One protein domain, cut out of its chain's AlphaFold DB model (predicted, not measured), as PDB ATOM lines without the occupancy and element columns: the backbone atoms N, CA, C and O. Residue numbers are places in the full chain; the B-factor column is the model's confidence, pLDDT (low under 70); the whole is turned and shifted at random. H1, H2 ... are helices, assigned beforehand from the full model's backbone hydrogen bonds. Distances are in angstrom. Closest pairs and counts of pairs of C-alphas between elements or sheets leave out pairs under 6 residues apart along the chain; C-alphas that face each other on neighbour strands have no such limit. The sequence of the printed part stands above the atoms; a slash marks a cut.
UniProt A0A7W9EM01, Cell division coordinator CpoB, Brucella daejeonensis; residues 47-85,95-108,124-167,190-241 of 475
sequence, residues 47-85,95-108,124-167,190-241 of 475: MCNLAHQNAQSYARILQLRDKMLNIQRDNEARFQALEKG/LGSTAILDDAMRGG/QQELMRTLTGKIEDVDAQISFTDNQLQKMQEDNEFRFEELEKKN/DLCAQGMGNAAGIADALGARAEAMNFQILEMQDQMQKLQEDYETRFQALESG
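Overview. This is residues 47 to 85, 95 to 108, 124 to 167 and 190 to 241 of the 475 residues of the protein "Cell division coordinator CpoB" of Brucella daejeonensis (UniProt A0A7W9EM01). Three long helices, H1, H3 and H4, lie side by side in a slender rod-shaped bundle and run the same way, their centres making a triangle. A short fourth helix, H2, packs on H4 and runs opposite to it. The printed part has 149 residues with four named helices, in the order H1, H2, H3, H4 along the chain, and no named strand; its class is all helix. The whole is loose, with a radius of gyration of the C-alphas of 19.6 A, and its C-alphas span 64 by 25 by 19 A.

Arrangement. H1, residues 47 to 82, and H3, residues 124 to 167, touch, their closest C-alphas being those of Ser 57 and Asp 139, 6.0 A apart. They run the same way at a shallow tilt of 16 degrees. H4, residues 199 to 240, touches H1, the closest C-alphas being those of Met 47 and Ala 199, 6.2 A apart; the two run the same way at a shallow tilt of 16 degrees. H3 and H4 touch as well, with the C-alphas of Val 138 and Asn 214 closest at 5.9 A, and run the same way at a shallow tilt of 18 degrees. H2, residues 99 to 106, touches H4 at residues 205 to 216 alone, with the C-alphas of Leu 101 and Ala 212 closest at 5.4 A. These two run opposite ways at a shallow tilt of 27 degrees. H4 is the hub, touching the three other helices. H1 and H2 are near each other, with 7 pairs of C-alphas within 10 A, while H2 and H3 are apart. In H1, H2, H3 and H4 every O i to N i+4 pair is within hydrogen-bond range.

Along the chain. H1 begins at C-alpha 47, at (78.324, 94.490, 78.283), and measures 52.7 A from first to last C-alpha. H2 has 8 residues, from Ala 99 to Arg 106. H3, the longest helix with 44 residues, begins at C-alpha 124, at (82.616, 90.677, 70.139), and measures 63.9 A. H4 measures 60.8 A and ends at C-alpha 240, at (98.650, 145.482, 92.941).

Size, cuts and confidence. The two C-alphas farthest apart are those of Asn 198 and Gly 241, at 64.1 A. Residues 86 to 94, 109 to 123 and 168 to 189 are not printed; the C-alphas on either side of these cuts are 25.8 A, 20.6 A and 51.1 A apart. The links from H1 to H2, H2 to H3 and H3 to H4 each run across a cut. The mean pLDDT of the printed part is 83.2, and the model's confidence is under 70 at residues 84 to 85, 95 to 108, 190, 193 to 197 and 241.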
ATOM      1  N   MET A  47      78.917  93.244  78.766       87.00
ATOM      2  CA  MET A  47      78.324  94.490  78.283       87.00
ATOM      3  C   MET A  47      77.535  95.211  79.380       87.00
ATOM      4  O   MET A  47      77.634  96.429  79.507       87.00
ATOM      5  N   CYS A  48      76.801  94.476  80.220       86.69
ATOM      6  CA  CYS A  48      76.079  95.069  81.344       86.69
ATOM      7  C   CYS A  48      76.990  95.637  82.428       86.69
ATOM      8  O   CYS A  48      76.733  96.731  82.926       86.69
ATOM      9  N   ASN A  49      78.078  94.944  82.767       88.31
ATOM     10  CA  ASN A  49      79.062  95.483  83.705       88.31
ATOM     11  C   ASN A  49      79.676  96.784  83.174       88.31
ATOM     12  O   ASN A  49      79.856  97.740  83.926       88.31
ATOM     13  N   LEU A  50      79.950  96.833  81.871       89.88
ATOM     14  CA  LEU A  50      80.484  98.021  81.222       89.88
ATOM     15  C   LEU A  50      79.459  99.165  81.173       89.88
ATOM     16  O   LEU A  50      79.805 100.318  81.421       89.88
ATOM     17  N   ALA A  51      78.181  98.849  80.945       87.12
ATOM     18  CA  ALA A  51      77.096  99.822  81.031       87.12
ATOM     19  C   ALA A  51      76.937 100.409  82.438       87.12
ATOM     20  O   ALA A  51      76.692 101.608  82.586       87.12
ATOM     21  N   HIS A  52      77.134  99.586  83.465       87.12
ATOM     22  CA  HIS A  52      77.138 100.045  84.844       87.12
ATOM     23  C   HIS A  52      78.311 100.997  85.127       87.12
ATOM     24  O   HIS A  52      78.109 102.051  85.726       87.12
ATOM     25  N   GLN A  53      79.521 100.673  84.654       90.00
ATOM     26  CA  GLN A  53      80.688 101.561  84.773       90.00
ATOM     27  C   GLN A  53      80.446 102.901  84.073       90.00
ATOM     28  O   GLN A  53      80.589 103.947  84.695       90.00
ATOM     29  N   ASN A  54      79.957 102.876  82.834       89.06
ATOM     30  CA  ASN A  54      79.587 104.072  82.077       89.06
ATOM     31  C   ASN A  54      78.598 104.978  82.837       89.06
ATOM     32  O   ASN A  54      78.778 106.194  82.892       89.06
ATOM     33  N   ALA A  55      77.582 104.391  83.478       86.00
ATOM     34  CA  ALA A  55      76.630 105.133  84.302       86.00
ATOM     35  C   ALA A  55      77.283 105.764  85.549       86.00
ATOM     36  O   ALA A  55      76.880 106.852  85.972       86.00
ATOM     37  N   GLN A  56      78.297 105.117  86.134       89.00
ATOM     38  CA  GLN A  56      79.078 105.686  87.236       89.00
ATOM     39  C   GLN A  56      79.967 106.844  86.766       89.00
ATOM     40  O   GLN A  56      79.992 107.880  87.434       89.00
ATOM     41  N   SER A  57      80.652 106.709  85.626       90.50
ATOM     42  CA  SER A  57      81.442 107.787  85.012       90.50
ATOM     43  C   SER A  57      80.571 109.019  84.763       90.50
ATOM     44  O   SER A  57      80.933 110.133  85.139       90.50
ATOM     45  N   TYR A  58      79.357 108.811  84.246       87.50
ATOM     46  CA  TYR A  58      78.380 109.879  84.056       87.50
ATOM     47  C   TYR A  58      78.050 110.620  85.359       87.50
ATOM     48  O   TYR A  58      78.120 111.850  85.416       87.50
ATOM     49  N   ALA A  59      77.743 109.887  86.435       85.44
ATOM     50  CA  ALA A  59      77.452 110.494  87.733       85.44
ATOM     51  C   ALA A  59      78.632 111.333  88.258       85.44
ATOM     52  O   ALA A  59      78.420 112.417  88.803       85.44
ATOM     53  N   ARG A  60      79.874 110.883  88.038       89.19
ATOM     54  CA  ARG A  60      81.077 111.647  88.410       89.19
ATOM     55  C   ARG A  60      81.225 112.936  87.603       89.19
ATOM     56  O   ARG A  60      81.598 113.954  88.175       89.19
ATOM     57  N   ILE A  61      80.893 112.935  86.310       87.94
ATOM     58  CA  ILE A  61      80.906 114.156  85.481       87.94
ATOM     59  C   ILE A  61      79.924 115.197  86.028       87.94
ATOM     60  O   ILE A  61      80.273 116.373  86.138       87.94
ATOM     61  N   LEU A  62      78.718 114.774  86.418       86.00
ATOM     62  CA  LEU A  62      77.742 115.675  87.042       86.00
ATOM     63  C   LEU A  62      78.267 116.247  88.364       86.00
ATOM     64  O   LEU A  62      78.189 117.453  88.585       86.00
ATOM     65  N   GLN A  63      78.878 115.408  89.205       87.25
ATOM     66  CA  GLN A  63      79.498 115.862  90.453       87.25
ATOM     67  C   GLN A  63      80.628 116.874  90.216       87.25
ATOM     68  O   GLN A  63      80.730 117.856  90.952       87.25
ATOM     69  N   LEU A  64      81.459 116.673  89.189       89.19
ATOM     70  CA  LEU A  64      82.528 117.612  88.836       89.19
ATOM     71  C   LEU A  64      81.994 118.967  88.397       89.19
ATOM     72  O   LEU A  64      82.493 120.005  88.834       89.19
ATOM     73  N   ARG A  65      80.949 118.964  87.572       84.94
ATOM     74  CA  ARG A  65      80.255 120.182  87.162       84.94
ATOM     75  C   ARG A  65      79.692 120.933  88.367       84.94
ATOM     76  O   ARG A  65      79.918 122.135  88.486       84.94
ATOM     77  N   ASP A  66      78.990 120.243  89.262       83.81
ATOM     78  CA  ASP A  66      78.414 120.865  90.460       83.81
ATOM     79  C   ASP A  66      79.504 121.458  91.360       83.81
ATOM     80  O   ASP A  66      79.374 122.579  91.859       83.81
ATOM     81  N   LYS A  67      80.619 120.737  91.522       87.25
ATOM     82  CA  LYS A  67      81.795 121.217  92.254       87.25
ATOM     83  C   LYS A  67      82.366 122.487  91.625       87.25
ATOM     84  O   LYS A  67      82.629 123.449  92.340       87.25
ATOM     85  N   MET A  68      82.486 122.528  90.301       87.19
ATOM     86  CA  MET A  68      82.955 123.709  89.578       87.19
ATOM     87  C   MET A  68      82.022 124.910  89.753       87.19
ATOM     88  O   MET A  68      82.505 126.003  90.036       87.19
ATOM     89  N   LEU A  69      80.700 124.720  89.661       85.12
ATOM     90  CA  LEU A  69      79.719 125.792  89.889       85.12
ATOM     91  C   LEU A  69      79.791 126.355  91.307       85.12
ATOM     92  O   LEU A  69      79.642 127.562  91.504       85.12
ATOM     93  N   ASN A  70      79.993 125.489  92.299       84.12
ATOM     94  CA  ASN A  70      80.131 125.923  93.683       84.12
ATOM     95  C   ASN A  70      81.412 126.738  93.875       84.12
ATOM     96  O   ASN A  70      81.332 127.846  94.395       84.12
ATOM     97  N   ILE A  71      82.551 126.271  93.348       86.56
ATOM     98  CA  ILE A  71      83.812 127.032  93.372       86.56
ATOM     99  C   ILE A  71      83.647 128.389  92.678       86.56
ATOM    100  O   ILE A  71      84.119 129.403  93.186       86.56
ATOM    101  N   GLN A  72      82.951 128.433  91.539       86.12
ATOM    102  CA  GLN A  72      82.656 129.684  90.841       86.12
ATOM    103  C   GLN A  72      81.870 130.672  91.697       86.12
ATOM    104  O   GLN A  72      82.247 131.837  91.816       86.12
ATOM    105  N   ARG A  73      80.781 130.205  92.311       84.25
ATOM    106  CA  ARG A  73      79.922 131.040  93.153       84.25
ATOM    107  C   ARG A  73      80.664 131.555  94.387       84.25
ATOM    108  O   ARG A  73      80.523 132.730  94.723       84.25
ATOM    109  N   ASP A  74      81.437 130.689  95.032       85.69
ATOM    110  CA  ASP A  74      82.154 131.011  96.262       85.69
ATOM    111  C   ASP A  74      83.274 132.022  95.991       85.69
ATOM    112  O   ASP A  74      83.352 133.055  96.659       85.69
ATOM    113  N   ASN A  75      84.086 131.791  94.956       89.38
ATOM    114  CA  ASN A  75      85.149 132.716  94.570       89.38
ATOM    115  C   ASN A  75      84.589 134.080  94.159       89.38
ATOM    116  O   ASN A  75      85.114 135.108  94.578       89.38
ATOM    117  N   GLU A  76      83.498 134.107  93.389       86.50
ATOM    118  CA  GLU A  76      82.852 135.356  92.985       86.50
ATOM    119  C   GLU A  76      82.379 136.171  94.195       86.50
ATOM    120  O   GLU A  76      82.634 137.374  94.271       86.50
ATOM    121  N   ALA A  77      81.748 135.528  95.181       84.06
ATOM    122  CA  ALA A  77      81.314 136.204  96.400       84.06
ATOM    123  C   ALA A  77      82.494 136.816  97.180       84.06
ATOM    124  O   ALA A  77      82.378 137.921  97.721       84.06
ATOM    125  N   ARG A  78      83.641 136.129  97.218       86.94
ATOM    126  CA  ARG A  78      84.854 136.609  97.899       86.94
ATOM    127  C   ARG A  78      85.521 137.754  97.157       86.94
ATOM    128  O   ARG A  78      85.870 138.753  97.787       86.94
ATOM    129  N   PHE A  79      85.633 137.661  95.834       88.19
ATOM    130  CA  PHE A  79      86.110 138.779  95.030       88.19
ATOM    131  C   PHE A  79      85.234 140.017  95.241       88.19
ATOM    132  O   PHE A  79      85.763 141.077  95.560       88.19
ATOM    133  N   GLN A  80      83.904 139.882  95.197       83.38
ATOM    134  CA  GLN A  80      82.988 141.000  95.452       83.38
ATOM    135  C   GLN A  80      83.176 141.622  96.844       83.38
ATOM    136  O   GLN A  80      83.131 142.849  96.994       83.38
ATOM    137  N   ALA A  81      83.401 140.796  97.872       82.31
ATOM    138  CA  ALA A  81      83.673 141.270  99.228       82.31
ATOM    139  C   ALA A  81      84.991 142.065  99.306       82.31
ATOM    140  O   ALA A  81      85.044 143.117  99.953       82.31
ATOM    141  N   LEU A  82      86.038 141.600  98.618       83.00
ATOM    142  CA  LEU A  82      87.346 142.258  98.564       83.00
ATOM    143  C   LEU A  82      87.347 143.525  97.694       83.00
ATOM    144  O   LEU A  82      88.048 144.486  98.017       83.00
ATOM    145  N   GLU A  83      86.521 143.570  96.648       83.00
ATOM    146  CA  GLU A  83      86.393 144.691  95.706       83.00
ATOM    147  C   GLU A  83      85.583 145.886  96.276       83.00
ATOM    148  O   GLU A  83      85.550 146.959  95.671       83.00
ATOM    149  N   LYS A  84      84.986 145.765  97.477       68.94
ATOM    150  CA  LYS A  84      84.241 146.826  98.200       68.94
ATOM    151  C   LYS A  84      83.232 147.590  97.325       68.94
ATOM    152  O   LYS A  84      83.396 148.783  97.068       68.94
ATOM    153  N   GLY A  85      82.138 146.938  96.925       56.91
ATOM    154  CA  GLY A  85      80.906 147.611  96.468       56.91
ATOM    155  C   GLY A  85      81.034 148.558  95.261       56.91
ATOM    156  O   GLY A  85      80.115 149.334  94.999       56.91
ATOM    157  N   LEU A  95      78.866 127.483  82.514       53.81
ATOM    158  CA  LEU A  95      79.261 126.099  82.287       53.81
ATOM    159  C   LEU A  95      78.270 125.518  81.277       53.81
ATOM    160  O   LEU A  95      77.057 125.571  81.501       53.81
ATOM    161  N   GLY A  96      78.788 125.041  80.143       51.06
ATOM    162  CA  GLY A  96      77.990 124.587  79.006       51.06
ATOM    163  C   GLY A  96      76.862 123.630  79.397       51.06
ATOM    164  O   GLY A  96      76.879 122.987  80.444       51.06
ATOM    165  N   SER A  97      75.800 123.561  78.597       57.56
ATOM    166  CA  SER A  97      74.596 122.797  78.951       57.56
ATOM    167  C   SER A  97      74.876 121.289  79.058       57.56
ATOM    168  O   SER A  97      75.488 120.732  78.155       57.56
ATOM    169  N   THR A  98      74.367 120.601  80.094       60.25
ATOM    170  CA  THR A  98      74.358 119.120  80.129       60.25
ATOM    171  C   THR A  98      73.441 118.525  79.066       60.25
ATOM    172  O   THR A  98      73.428 117.315  78.912       60.25
ATOM    173  N   ALA A  99      72.666 119.321  78.323       61.72
ATOM    174  CA  ALA A  99      71.590 118.808  77.482       61.72
ATOM    175  C   ALA A  99      72.048 117.770  76.443       61.72
ATOM    176  O   ALA A  99      71.295 116.844  76.174       61.72
ATOM    177  N   ILE A 100      73.267 117.886  75.901       58.81
ATOM    178  CA  ILE A 100      73.841 116.877  74.987       58.81
ATOM    179  C   ILE A 100      74.103 115.559  75.721       58.81
ATOM    180  O   ILE A 100      73.774 114.483  75.229       58.81
ATOM    181  N   LEU A 101      74.663 115.650  76.924       67.50
ATOM    182  CA  LEU A 101      74.951 114.497  77.758       67.50
ATOM    183  C   LEU A 101      73.659 113.858  78.303       67.50
ATOM    184  O   LEU A 101      73.497 112.647  78.233       67.50
ATOM    185  N   ASP A 102      72.698 114.662  78.757       65.31
ATOM    186  CA  ASP A 102      71.376 114.216  79.205       65.31
ATOM    187  C   ASP A 102      70.590 113.521  78.080       65.31
ATOM    188  O   ASP A 102      69.909 112.523  78.330       65.31
ATOM    189  N   ASP A 103      70.685 114.027  76.846       64.38
ATOM    190  CA  ASP A 103      70.045 113.430  75.670       64.38
ATOM    191  C   ASP A 103      70.691 112.089  75.299       64.38
ATOM    192  O   ASP A 103      69.988 111.086  75.161       64.38
ATOM    193  N   ALA A 104      72.028 112.020  75.279       66.62
ATOM    194  CA  ALA A 104      72.765 110.773  75.069       66.62
ATOM    195  C   ALA A 104      72.444 109.713  76.142       66.62
ATOM    196  O   ALA A 104      72.343 108.516  75.855       66.62
ATOM    197  N   MET A 105      72.222 110.142  77.388       69.69
ATOM    198  CA  MET A 105      71.832 109.243  78.473       69.69
ATOM    199  C   MET A 105      70.360 108.810  78.378       69.69
ATOM    200  O   MET A 105      70.049 107.664  78.705       69.69
ATOM    201  N   ARG A 106      69.462 109.666  77.869       65.56
ATOM    202  CA  ARG A 106      68.032 109.362  77.663       65.56
ATOM    203  C   ARG A 106      67.760 108.531  76.401       65.56
ATOM    204  O   ARG A 106      66.749 107.829  76.345       65.56
ATOM    205  N   GLY A 107      68.649 108.582  75.410       54.16
ATOM    206  CA  GLY A 107      68.526 108.000  74.068       54.16
ATOM    207  C   GLY A 107      68.504 106.468  73.953       54.16
ATOM    208  O   GLY A 107      68.855 105.937  72.905       54.16
ATOM    209  N   GLY A 108      68.052 105.735  74.973       51.12
ATOM    210  CA  GLY A 108      67.953 104.269  74.951       51.12
ATOM    211  C   GLY A 108      66.801 103.685  74.114       51.12
ATOM    212  O   GLY A 108      66.646 102.469  74.093       51.12
ATOM    213  N   GLN A 124      83.136  90.404  68.795       78.88
ATOM    214  CA  GLN A 124      82.616  90.677  70.139       78.88
ATOM    215  C   GLN A 124      83.737  91.069  71.114       78.88
ATOM    216  O   GLN A 124      83.591  92.020  71.880       78.88
ATOM    217  N   GLN A 125      84.870  90.367  71.061       81.75
ATOM    218  CA  GLN A 125      86.017  90.658  71.915       81.75
ATOM    219  C   GLN A 125      86.656  92.015  71.585       81.75
ATOM    220  O   GLN A 125      86.993  92.768  72.498       81.75
ATOM    221  N   GLU A 126      86.786  92.348  70.300       81.06
ATOM    222  CA  GLU A 126      87.349  93.631  69.869       81.06
ATOM    223  C   GLU A 126      86.432  94.817  70.200       81.06
ATOM    224  O   GLU A 126      86.902  95.865  70.648       81.06
ATOM    225  N   LEU A 127      85.114  94.634  70.067       83.25
ATOM    226  CA  LEU A 127      84.125  95.619  70.497       83.25
ATOM    227  C   LEU A 127      84.223  95.886  72.002       83.25
ATOM    228  O   LEU A 127      84.306  97.044  72.407       83.25
ATOM    229  N   MET A 128      84.264  94.829  72.820       87.12
ATOM    230  CA  MET A 128      84.452  94.957  74.269       87.12
ATOM    231  C   MET A 128      85.739  95.706  74.592       87.12
ATOM    232  O   MET A 128      85.707  96.660  75.357       87.12
ATOM    233  N   ARG A 129      86.864  95.328  73.973       86.69
ATOM    234  CA  ARG A 129      88.156  95.998  74.178       86.69
ATOM    235  C   ARG A 129      88.079  97.491  73.847       86.69
ATOM    236  O   ARG A 129      88.595  98.312  74.599       86.69
ATOM    237  N   THR A 130      87.423  97.832  72.742       86.56
ATOM    238  CA  THR A 130      87.266  99.215  72.278       86.56
ATOM    239  C   THR A 130      86.385 100.030  73.220       86.56
ATOM    240  O   THR A 130      86.767 101.130  73.614       86.56
ATOM    241  N   LEU A 131      85.220  99.506  73.607       88.62
ATOM    242  CA  LEU A 131      84.302 100.200  74.511       88.62
ATOM    243  C   LEU A 131      84.884 100.342  75.919       88.62
ATOM    244  O   LEU A 131      84.761 101.411  76.512       88.62
ATOM    245  N   THR A 132      85.557  99.305  76.425       91.19
ATOM    246  CA  THR A 132      86.293  99.380  77.692       91.19
ATOM    247  C   THR A 132      87.345 100.477  77.628       91.19
ATOM    248  O   THR A 132      87.353 101.339  78.497       91.19
ATOM    249  N   GLY A 133      88.150 100.527  76.561       89.44
ATOM    250  CA  GLY A 133      89.143 101.588  76.383       89.44
ATOM    251  C   GLY A 133      88.528 102.991  76.352       89.44
ATOM    252  O   GLY A 133      89.043 103.892  77.004       89.44
ATOM    253  N   LYS A 134      87.394 103.181  75.657       88.25
ATOM    254  CA  LYS A 134      86.677 104.470  75.642       88.25
ATOM    255  C   LYS A 134      86.196 104.885  77.040       88.25
ATOM    256  O   LYS A 134      86.266 106.059  77.382       88.25
ATOM    257  N   ILE A 135      85.682 103.949  77.837       89.88
ATOM    258  CA  ILE A 135      85.165 104.244  79.183       89.88
ATOM    259  C   ILE A 135      86.305 104.492  80.175       89.88
ATOM    260  O   ILE A 135      86.228 105.436  80.956       89.88
ATOM    261  N   GLU A 136      87.384 103.711  80.102       90.44
ATOM    262  CA  GLU A 136      88.588 103.928  80.911       90.44
ATOM    263  C   GLU A 136      89.237 105.288  80.616       90.44
ATOM    264  O   GLU A 136      89.664 105.970  81.548       90.44
ATOM    265  N   ASP A 137      89.268 105.715  79.349       90.00
ATOM    266  CA  ASP A 137      89.774 107.040  78.971       90.00
ATOM    267  C   ASP A 137      88.911 108.166  79.562       90.00
ATOM    268  O   ASP A 137      89.432 109.096  80.181       90.00
ATOM    269  N   VAL A 138      87.582 108.039  79.476       91.25
ATOM    270  CA  VAL A 138      86.646 108.968  80.128       91.25
ATOM    271  C   VAL A 138      86.902 109.030  81.639       91.25
ATOM    272  O   VAL A 138      87.021 110.123  82.193       91.25
ATOM    273  N   ASP A 139      87.052 107.893  82.320       90.56
ATOM    274  CA  ASP A 139      87.336 107.853  83.761       90.56
ATOM    275  C   ASP A 139      88.697 108.466  84.129       90.56
ATOM    276  O   ASP A 139      88.825 109.153  85.156       90.56
ATOM    277  N   ALA A 140      89.716 108.261  83.294       93.50
ATOM    278  CA  ALA A 140      91.024 108.879  83.466       93.50
ATOM    279  C   ALA A 140      90.931 110.406  83.333       93.50
ATOM    280  O   ALA A 140      91.454 111.131  84.186       93.50
ATOM    281  N   GLN A 141      90.206 110.907  82.329       91.00
ATOM    282  CA  GLN A 141      89.988 112.339  82.146       91.00
ATOM    283  C   GLN A 141      89.146 112.958  83.270       91.00
ATOM    284  O   GLN A 141      89.469 114.057  83.726       91.00
ATOM    285  N   ILE A 142      88.111 112.269  83.769       92.44
ATOM    286  CA  ILE A 142      87.338 112.680  84.958       92.44
ATOM    287  C   ILE A 142      88.288 112.869  86.140       92.44
ATOM    288  O   ILE A 142      88.290 113.919  86.781       92.44
ATOM    289  N   SER A 143      89.130 111.869  86.403       92.00
ATOM    290  CA  SER A 143      90.065 111.886  87.530       92.00
ATOM    291  C   SER A 143      91.105 112.998  87.383       92.00
ATOM    292  O   SER A 143      91.396 113.709  88.343       92.00
ATOM    293  N   PHE A 144      91.650 113.197  86.181       93.25
ATOM    294  CA  PHE A 144      92.560 114.306  85.897       93.25
ATOM    295  C   PHE A 144      91.889 115.662  86.149       93.25
ATOM    296  O   PHE A 144      92.450 116.520  86.832       93.25
ATOM    297  N   THR A 145      90.666 115.829  85.650       90.56
ATOM    298  CA  THR A 145      89.893 117.069  85.765       90.56
ATOM    299  C   THR A 145      89.539 117.381  87.221       90.56
ATOM    300  O   THR A 145      89.679 118.528  87.641       90.56
ATOM    301  N   ASP A 146      89.170 116.375  88.025       92.12
ATOM    302  CA  ASP A 146      88.932 116.559  89.463       92.12
ATOM    303  C   ASP A 146      90.179 117.060  90.196       92.12
ATOM    304  O   ASP A 146      90.100 118.010  90.972       92.12
ATOM    305  N   ASN A 147      91.338 116.450  89.925       92.38
ATOM    306  CA  ASN A 147      92.597 116.829  90.566       92.38
ATOM    307  C   ASN A 147      93.003 118.269  90.211       92.38
ATOM    308  O   ASN A 147      93.440 119.016  91.086       92.38
ATOM    309  N   GLN A 148      92.828 118.683  88.950       91.56
ATOM    310  CA  GLN A 148      93.066 120.074  88.540       91.56
ATOM    311  C   GLN A 148      92.126 121.041  89.265       91.56
ATOM    312  O   GLN A 148      92.564 122.083  89.752       91.56
ATOM    313  N   LEU A 149      90.847 120.679  89.383       91.38
ATOM    314  CA  LEU A 149      89.848 121.500  90.057       91.38
ATOM    315  C   LEU A 149      90.137 121.643  91.560       91.38
ATOM    316  O   LEU A 149      90.002 122.737  92.101       91.38
ATOM    317  N   GLN A 150      90.567 120.562  92.222       90.94
ATOM    318  CA  GLN A 150      90.993 120.586  93.627       90.94
ATOM    319  C   GLN A 150      92.189 121.513  93.831       90.94
ATOM    320  O   GLN A 150      92.140 122.395  94.682       90.94
ATOM    321  N   LYS A 151      93.229 121.367  93.007       90.75
ATOM    322  CA  LYS A 151      94.422 122.210  93.107       90.75
ATOM    323  C   LYS A 151      94.094 123.690  92.897       90.75
ATOM    324  O   LYS A 151      94.522 124.535  93.671       90.75
ATOM    325  N   MET A 152      93.281 124.000  91.887       91.25
ATOM    326  CA  MET A 152      92.816 125.365  91.637       91.25
ATOM    327  C   MET A 152      92.028 125.922  92.833       91.25
ATOM    328  O   MET A 152      92.165 127.095  93.174       91.25
ATOM    329  N   GLN A 153      91.183 125.107  93.465       91.81
ATOM    330  CA  GLN A 153      90.439 125.507  94.658       91.81
ATOM    331  C   GLN A 153      91.383 125.850  95.821       91.81
ATOM    332  O   GLN A 153      91.201 126.892  96.445       91.81
ATOM    333  N   GLU A 154      92.387 125.012  96.085       92.69
ATOM    334  CA  GLU A 154      93.384 125.234  97.142       92.69
ATOM    335  C   GLU A 154      94.223 126.497  96.894       92.69
ATOM    336  O   GLU A 154      94.377 127.319  97.800       92.69
ATOM    337  N   ASP A 155      94.699 126.693  95.660       92.31
ATOM    338  CA  ASP A 155      95.477 127.875  95.271       92.31
ATOM    339  C   ASP A 155      94.654 129.166  95.449       92.31
ATOM    340  O   ASP A 155      95.147 130.162  95.986       92.31
ATOM    341  N   ASN A 156      93.377 129.149  95.048       92.56
ATOM    342  CA  ASN A 156      92.477 130.288  95.232       92.56
ATOM    343  C   ASN A 156      92.207 130.571  96.714       92.56
ATOM    344  O   ASN A 156      92.246 131.731  97.124       92.56
ATOM    345  N   GLU A 157      91.938 129.532  97.513       92.31
ATOM    346  CA  GLU A 157      91.667 129.668  98.948       92.31
ATOM    347  C   GLU A 157      92.833 130.353  99.662       92.31
ATOM    348  O   GLU A 157      92.637 131.338 100.373       92.31
ATOM    349  N   PHE A 158      94.056 129.895  99.395       93.31
ATOM    350  CA  PHE A 158      95.259 130.473  99.978       93.31
ATOM    351  C   PHE A 158      95.406 131.967  99.647       93.31
ATOM    352  O   PHE A 158      95.620 132.787 100.543       93.31
ATOM    353  N   ARG A 159      95.236 132.346  98.372       92.81
ATOM    354  CA  ARG A 159      95.366 133.748  97.932       92.81
ATOM    355  C   ARG A 159      94.303 134.649  98.534       92.81
ATOM    356  O   ARG A 159      94.594 135.772  98.950       92.81
ATOM    357  N   PHE A 160      93.064 134.172  98.592       91.88
ATOM    358  CA  PHE A 160      92.006 134.928  99.238       91.88
ATOM    359  C   PHE A 160      92.281 135.118 100.728       91.88
ATOM    360  O   PHE A 160      92.143 136.238 101.210       91.88
ATOM    361  N   GLU A 161      92.732 134.086 101.449       90.56
ATOM    362  CA  GLU A 161      93.098 134.229 102.860       90.56
ATOM    363  C   GLU A 161      94.181 135.297 103.079       90.56
ATOM    364  O   GLU A 161      94.105 136.070 104.040       90.56
ATOM    365  N   GLU A 162      95.200 135.355 102.217       90.62
ATOM    366  CA  GLU A 162      96.245 136.383 102.289       90.62
ATOM    367  C   GLU A 162      95.678 137.793 102.075       90.62
ATOM    368  O   GLU A 162      95.985 138.716 102.842       90.62
ATOM    369  N   LEU A 163      94.811 137.966 101.073       88.44
ATOM    370  CA  LEU A 163      94.165 139.245 100.770       88.44
ATOM    371  C   LEU A 163      93.172 139.678 101.855       88.44
ATOM    372  O   LEU A 163      93.134 140.854 102.219       88.44
ATOM    373  N   GLU A 164      92.400 138.748 102.412       86.94
ATOM    374  CA  GLU A 164      91.448 138.982 103.501       86.94
ATOM    375  C   GLU A 164      92.169 139.415 104.786       86.94
ATOM    376  O   GLU A 164      91.808 140.437 105.384       86.94
ATOM    377  N   LYS A 165      93.255 138.718 105.157       87.56
ATOM    378  CA  LYS A 165      94.127 139.091 106.287       87.56
ATOM    379  C   LYS A 165      94.738 140.479 106.085       87.56
ATOM    380  O   LYS A 165      94.789 141.266 107.030       87.56
ATOM    381  N   LYS A 166      95.170 140.806 104.861       85.94
ATOM    382  CA  LYS A 166      95.759 142.111 104.517       85.94
ATOM    383  C   LYS A 166      94.735 143.250 104.539       85.94
ATOM    384  O   LYS A 166      95.054 144.345 104.999       85.94
ATOM    385  N   ASN A 167      93.516 143.006 104.060       80.88
ATOM    386  CA  ASN A 167      92.486 144.037 103.900       80.88
ATOM    387  C   ASN A 167      91.538 144.152 105.106       80.88
ATOM    388  O   ASN A 167      90.699 145.059 105.130       80.88
ATOM    389  N   ASP A 190      71.588 103.297  83.750       67.44
ATOM    390  CA  ASP A 190      72.050 101.926  83.522       67.44
ATOM    391  C   ASP A 190      71.178 101.245  82.449       67.44
ATOM    392  O   ASP A 190      69.975 101.049  82.640       67.44
ATOM    393  N   LEU A 191      71.773 100.951  81.286       71.19
ATOM    394  CA  LEU A 191      71.081 100.361  80.125       71.19
ATOM    395  C   LEU A 191      70.542  98.963  80.432       71.19
ATOM    396  O   LEU A 191      69.471  98.589  79.954       71.19
ATOM    397  N   CYS A 192      71.250  98.202  81.265       75.44
ATOM    398  CA  CYS A 192      70.830  96.856  81.627       75.44
ATOM    399  C   CYS A 192      69.745  96.868  82.699       75.44
ATOM    400  O   CYS A 192      68.811  96.069  82.626       75.44
ATOM    401  N   ALA A 193      69.789  97.825  83.632       67.75
ATOM    402  CA  ALA A 193      68.686  98.042  84.571       67.75
ATOM    403  C   ALA A 193      67.381  98.473  83.865       67.75
ATOM    404  O   ALA A 193      66.292  98.208  84.371       67.75
ATOM    405  N   GLN A 194      67.479  99.082  82.678       66.19
ATOM    406  CA  GLN A 194      66.340  99.479  81.838       66.19
ATOM    407  C   GLN A 194      65.722  98.332  81.023       66.19
ATOM    408  O   GLN A 194      64.768  98.558  80.279       66.19
ATOM    409  N   GLY A 195      66.230  97.104  81.152       63.22
ATOM    410  CA  GLY A 195      65.705  95.948  80.422       63.22
ATOM    411  C   GLY A 195      66.103  95.917  78.946       63.22
ATOM    412  O   GLY A 195      65.484  95.198  78.159       63.22
ATOM    413  N   MET A 196      67.137  96.672  78.555       64.88
ATOM    414  CA  MET A 196      67.717  96.604  77.218       64.88
ATOM    415  C   MET A 196      68.444  95.257  77.079       64.88
ATOM    416  O   MET A 196      69.559  95.076  77.550       64.88
ATOM    417  N   GLY A 197      67.751  94.258  76.528       60.12
ATOM    418  CA  GLY A 197      68.175  92.854  76.602       60.12
ATOM    419  C   GLY A 197      69.145  92.387  75.515       60.12
ATOM    420  O   GLY A 197      69.560  91.231  75.552       60.12
ATOM    421  N   ASN A 198      69.494  93.227  74.529       76.38
ATOM    422  CA  ASN A 198      70.416  92.850  73.457       76.38
ATOM    423  C   ASN A 198      71.781  93.544  73.601       76.38
ATOM    424  O   ASN A 198      71.900  94.765  73.627       76.38
ATOM    425  N   ALA A 199      72.845  92.742  73.634       74.56
ATOM    426  CA  ALA A 199      74.216  93.228  73.781       74.56
ATOM    427  C   ALA A 199      74.642  94.218  72.677       74.56
ATOM    428  O   ALA A 199      75.403  95.141  72.942       74.56
ATOM    429  N   ALA A 200      74.098  94.063  71.463       75.25
ATOM    430  CA  ALA A 200      74.323  94.974  70.342       75.25
ATOM    431  C   ALA A 200      73.807  96.394  70.622       75.25
ATOM    432  O   ALA A 200      74.550  97.359  70.504       75.25
ATOM    433  N   GLY A 201      72.557  96.515  71.081       77.19
ATOM    434  CA  GLY A 201      71.978  97.819  71.389       77.19
ATOM    435  C   GLY A 201      72.664  98.489  72.580       77.19
ATOM    436  O   GLY A 201      72.846  99.704  72.576       77.19
ATOM    437  N   ILE A 202      73.094  97.700  73.573       81.81
ATOM    438  CA  ILE A 202      73.906  98.212  74.685       81.81
ATOM    439  C   ILE A 202      75.239  98.765  74.159       81.81
ATOM    440  O   ILE A 202      75.658  99.835  74.589       81.81
ATOM    441  N   ALA A 203      75.899  98.070  73.228       82.44
ATOM    442  CA  ALA A 203      77.183  98.494  72.673       82.44
ATOM    443  C   ALA A 203      77.099  99.823  71.917       82.44
ATOM    444  O   ALA A 203      77.894 100.723  72.190       82.44
ATOM    445  N   ASP A 204      76.112  99.965  71.032       81.31
ATOM    446  CA  ASP A 204      75.899 101.198  70.268       81.31
ATOM    447  C   ASP A 204      75.601 102.379  71.201       81.31
ATOM    448  O   ASP A 204      76.203 103.451  71.094       81.31
ATOM    449  N   ALA A 205      74.725 102.160  72.189       83.19
ATOM    450  CA  ALA A 205      74.393 103.172  73.183       83.19
ATOM    451  C   ALA A 205      75.608 103.565  74.039       83.19
ATOM    452  O   ALA A 205      75.790 104.747  74.333       83.19
ATOM    453  N   LEU A 206      76.463 102.611  74.426       86.81
ATOM    454  CA  LEU A 206      77.680 102.908  75.184       86.81
ATOM    455  C   LEU A 206      78.695 103.707  74.377       86.81
ATOM    456  O   LEU A 206      79.311 104.614  74.935       86.81
ATOM    457  N   GLY A 207      78.846 103.407  73.086       83.75
ATOM    458  CA  GLY A 207      79.698 104.181  72.187       83.75
ATOM    459  C   GLY A 207      79.274 105.649  72.142       83.75
ATOM    460  O   GLY A 207      80.075 106.528  72.460       83.75
ATOM    461  N   ALA A 208      77.996 105.900  71.853       80.12
ATOM    462  CA  ALA A 208      77.442 107.253  71.798       80.12
ATOM    463  C   ALA A 208      77.551 107.994  73.145       80.12
ATOM    464  O   ALA A 208      77.909 109.170  73.196       80.12
ATOM    465  N   ARG A 209      77.291 107.302  74.262       86.50
ATOM    466  CA  ARG A 209      77.401 107.887  75.608       86.50
ATOM    467  C   ARG A 209      78.833 108.217  75.998       86.50
ATOM    468  O   ARG A 209      79.058 109.263  76.597       86.50
ATOM    469  N   ALA A 210      79.794 107.351  75.678       87.06
ATOM    470  CA  ALA A 210      81.204 107.613  75.954       87.06
ATOM    471  C   ALA A 210      81.690 108.868  75.210       87.06
ATOM    472  O   ALA A 210      82.383 109.701  75.783       87.06
ATOM    473  N   GLU A 211      81.256 109.049  73.965       83.38
ATOM    474  CA  GLU A 211      81.596 110.227  73.162       83.38
ATOM    475  C   GLU A 211      80.952 111.506  73.702       83.38
ATOM    476  O   GLU A 211      81.631 112.526  73.841       83.38
ATOM    477  N   ALA A 212      79.675 111.446  74.090       82.88
ATOM    478  CA  ALA A 212      78.995 112.566  74.736       82.88
ATOM    479  C   ALA A 212      79.662 112.959  76.067       82.88
ATOM    480  O   ALA A 212      79.833 114.147  76.349       82.88
ATOM    481  N   MET A 213      80.082 111.978  76.874       88.50
ATOM    482  CA  MET A 213      80.835 112.215  78.110       88.50
ATOM    483  C   MET A 213      82.188 112.870  77.843       88.50
ATOM    484  O   MET A 213      82.528 113.848  78.505       88.50
ATOM    485  N   ASN A 214      82.931 112.386  76.847       86.88
ATOM    486  CA  ASN A 214      84.213 112.968  76.468       86.88
ATOM    487  C   ASN A 214      84.062 114.431  76.018       86.88
ATOM    488  O   ASN A 214      84.778 115.309  76.496       86.88
ATOM    489  N   PHE A 215      83.073 114.723  75.166       84.94
ATOM    490  CA  PHE A 215      82.765 116.098  74.764       84.94
ATOM    491  C   PHE A 215      82.444 116.987  75.972       84.94
ATOM    492  O   PHE A 215      82.929 118.117  76.067       84.94
ATOM    493  N   GLN A 216      81.670 116.466  76.929       84.31
ATOM    494  CA  GLN A 216      81.327 117.205  78.136       84.31
ATOM    495  C   GLN A 216      82.551 117.539  78.998       84.31
ATOM    496  O   GLN A 216      82.610 118.633  79.567       84.31
ATOM    497  N   ILE A 217      83.504 116.612  79.113       88.88
ATOM    498  CA  ILE A 217      84.742 116.821  79.869       88.88
ATOM    499  C   ILE A 217      85.624 117.858  79.173       88.88
ATOM    500  O   ILE A 217      86.113 118.767  79.841       88.88
ATOM    501  N   LEU A 218      85.773 117.782  77.849       86.06
ATOM    502  CA  LEU A 218      86.539 118.762  77.074       86.06
ATOM    503  C   LEU A 218      85.972 120.178  77.222       86.06
ATOM    504  O   LEU A 218      86.720 121.124  77.467       86.06
ATOM    505  N   GLU A 219      84.649 120.327  77.138       84.12
ATOM    506  CA  GLU A 219      83.992 121.611  77.388       84.12
ATOM    507  C   GLU A 219      84.283 122.102  78.812       84.12
ATOM    508  O   GLU A 219      84.664 123.251  79.011       84.12
ATOM    509  N   MET A 220      84.176 121.219  79.807       86.00
ATOM    510  CA  MET A 220      84.458 121.548  81.201       86.00
ATOM    511  C   MET A 220      85.922 121.979  81.418       86.00
ATOM    512  O   MET A 220      86.170 122.921  82.167       86.00
ATOM    513  N   GLN A 221      86.884 121.357  80.734       89.44
ATOM    514  CA  GLN A 221      88.301 121.734  80.784       89.44
ATOM    515  C   GLN A 221      88.573 123.113  80.166       89.44
ATOM    516  O   GLN A 221      89.274 123.916  80.781       89.44
ATOM    517  N   ASP A 222      87.982 123.423  79.007       86.19
ATOM    518  CA  ASP A 222      88.063 124.757  78.389       86.19
ATOM    519  C   ASP A 222      87.478 125.840  79.313       86.19
ATOM    520  O   ASP A 222      88.066 126.911  79.485       86.19
ATOM    521  N   GLN A 223      86.357 125.548  79.981       84.50
ATOM    522  CA  GLN A 223      85.779 126.471  80.960       84.50
ATOM    523  C   GLN A 223      86.679 126.672  82.183       84.50
ATOM    524  O   GLN A 223      86.795 127.801  82.659       84.50
ATOM    525  N   MET A 224      87.354 125.627  82.679       87.94
ATOM    526  CA  MET A 224      88.317 125.786  83.777       87.94
ATOM    527  C   MET A 224      89.489 126.681  83.396       87.94
ATOM    528  O   MET A 224      89.893 127.499  84.214       87.94
ATOM    529  N   GLN A 225      90.032 126.543  82.185       88.31
ATOM    530  CA  GLN A 225      91.152 127.377  81.735       88.31
ATOM    531  C   GLN A 225      90.758 128.856  81.713       88.31
ATOM    532  O   GLN A 225      91.422 129.684  82.332       88.31
ATOM    533  N   LYS A 226      89.605 129.171  81.114       83.94
ATOM    534  CA  LYS A 226      89.053 130.536  81.101       83.94
ATOM    535  C   LYS A 226      88.798 131.074  82.505       83.94
ATOM    536  O   LYS A 226      89.043 132.245  82.777       83.94
ATOM    537  N   LEU A 227      88.309 130.217  83.398       86.25
ATOM    538  CA  LEU A 227      88.063 130.589  84.785       86.25
ATOM    539  C   LEU A 227      89.365 130.916  85.530       86.25
ATOM    540  O   LEU A 227      89.418 131.903  86.257       86.25
ATOM    541  N   GLN A 228      90.414 130.114  85.332       89.62
ATOM    542  CA  GLN A 228      91.730 130.358  85.923       89.62
ATOM    543  C   GLN A 228      92.323 131.687  85.443       89.62
ATOM    544  O   GLN A 228      92.838 132.448  86.258       89.62
ATOM    545  N   GLU A 229      92.204 131.998  84.151       88.81
ATOM    546  CA  GLU A 229      92.675 133.265  83.577       88.81
ATOM    547  C   GLU A 229      91.935 134.488  84.148       88.81
ATOM    548  O   GLU A 229      92.569 135.495  84.490       88.81
ATOM    549  N   ASP A 230      90.606 134.410  84.293       86.44
ATOM    550  CA  ASP A 230      89.818 135.490  84.903       86.44
ATOM    551  C   ASP A 230      90.213 135.701  86.372       86.44
ATOM    552  O   ASP A 230      90.473 136.833  86.790       86.44
ATOM    553  N   TYR A 231      90.342 134.616  87.141       90.94
ATOM    554  CA  TYR A 231      90.754 134.689  88.542       90.94
ATOM    555  C   TYR A 231      92.151 135.266  88.702       90.94
ATOM    556  O   TYR A 231      92.340 136.163  89.521       90.94
ATOM    557  N   GLU A 232      93.115 134.810  87.901       92.19
ATOM    558  CA  GLU A 232      94.482 135.324  87.935       92.19
ATOM    559  C   GLU A 232      94.507 136.833  87.680       92.19
ATOM    560  O   GLU A 232      95.108 137.592  88.442       92.19
ATOM    561  N   THR A 233      93.769 137.292  86.667       90.44
ATOM    562  CA  THR A 233      93.671 138.717  86.330       90.44
ATOM    563  C   THR A 233      93.087 139.536  87.488       90.44
ATOM    564  O   THR A 233      93.579 140.624  87.805       90.44
ATOM    565  N   ARG A 234      92.043 139.027  88.151       89.94
ATOM    566  CA  ARG A 234      91.386 139.718  89.273       89.94
ATOM    567  C   ARG A 234      92.240 139.736  90.528       89.94
ATOM    568  O   ARG A 234      92.340 140.776  91.181       89.94
ATOM    569  N   PHE A 235      92.903 138.630  90.845       92.06
ATOM    570  CA  PHE A 235      93.841 138.597  91.956       92.06
ATOM    571  C   PHE A 235      95.002 139.570  91.738       92.06
ATOM    572  O   PHE A 235      95.296 140.349  92.641       92.06
ATOM    573  N   GLN A 236      95.590 139.632  90.538       90.19
ATOM    574  CA  GLN A 236      96.640 140.611  90.225       90.19
ATOM    575  C   GLN A 236      96.171 142.060  90.427       90.19
ATOM    576  O   GLN A 236      96.916 142.903  90.944       90.19
ATOM    577  N   ALA A 237      94.925 142.373  90.062       86.00
ATOM    578  CA  ALA A 237      94.342 143.691  90.302       86.00
ATOM    579  C   ALA A 237      94.193 143.997  91.808       86.00
ATOM    580  O   ALA A 237      94.553 145.086  92.264       86.00
ATOM    581  N   LEU A 238      93.731 143.024  92.600       85.81
ATOM    582  CA  LEU A 238      93.597 143.159  94.055       85.81
ATOM    583  C   LEU A 238      94.955 143.252  94.773       85.81
ATOM    584  O   LEU A 238      95.111 144.057  95.692       85.81
ATOM    585  N   GLU A 239      95.951 142.481  94.340       86.75
ATOM    586  CA  GLU A 239      97.301 142.459  94.911       86.75
ATOM    587  C   GLU A 239      98.076 143.750  94.616       86.75
ATOM    588  O   GLU A 239      98.732 144.304  95.506       86.75
ATOM    589  N   SER A 240      97.971 144.259  93.383       82.81
ATOM    590  CA  SER A 240      98.650 145.482  92.941       82.81
ATOM    591  C   SER A 240      97.987 146.772  93.437       82.81
ATOM    592  O   SER A 240      98.575 147.852  93.318       82.81
ATOM    593  N   GLY A 241      96.761 146.690  93.970       69.00
ATOM    594  CA  GLY A 241      95.962 147.852  94.369       69.00
ATOM    595  C   GLY A 241      95.588 148.777  93.200       69.00
ATOM    596  O   GLY A 241      95.097 149.886  93.429       69.00
TER     597      GLY A 241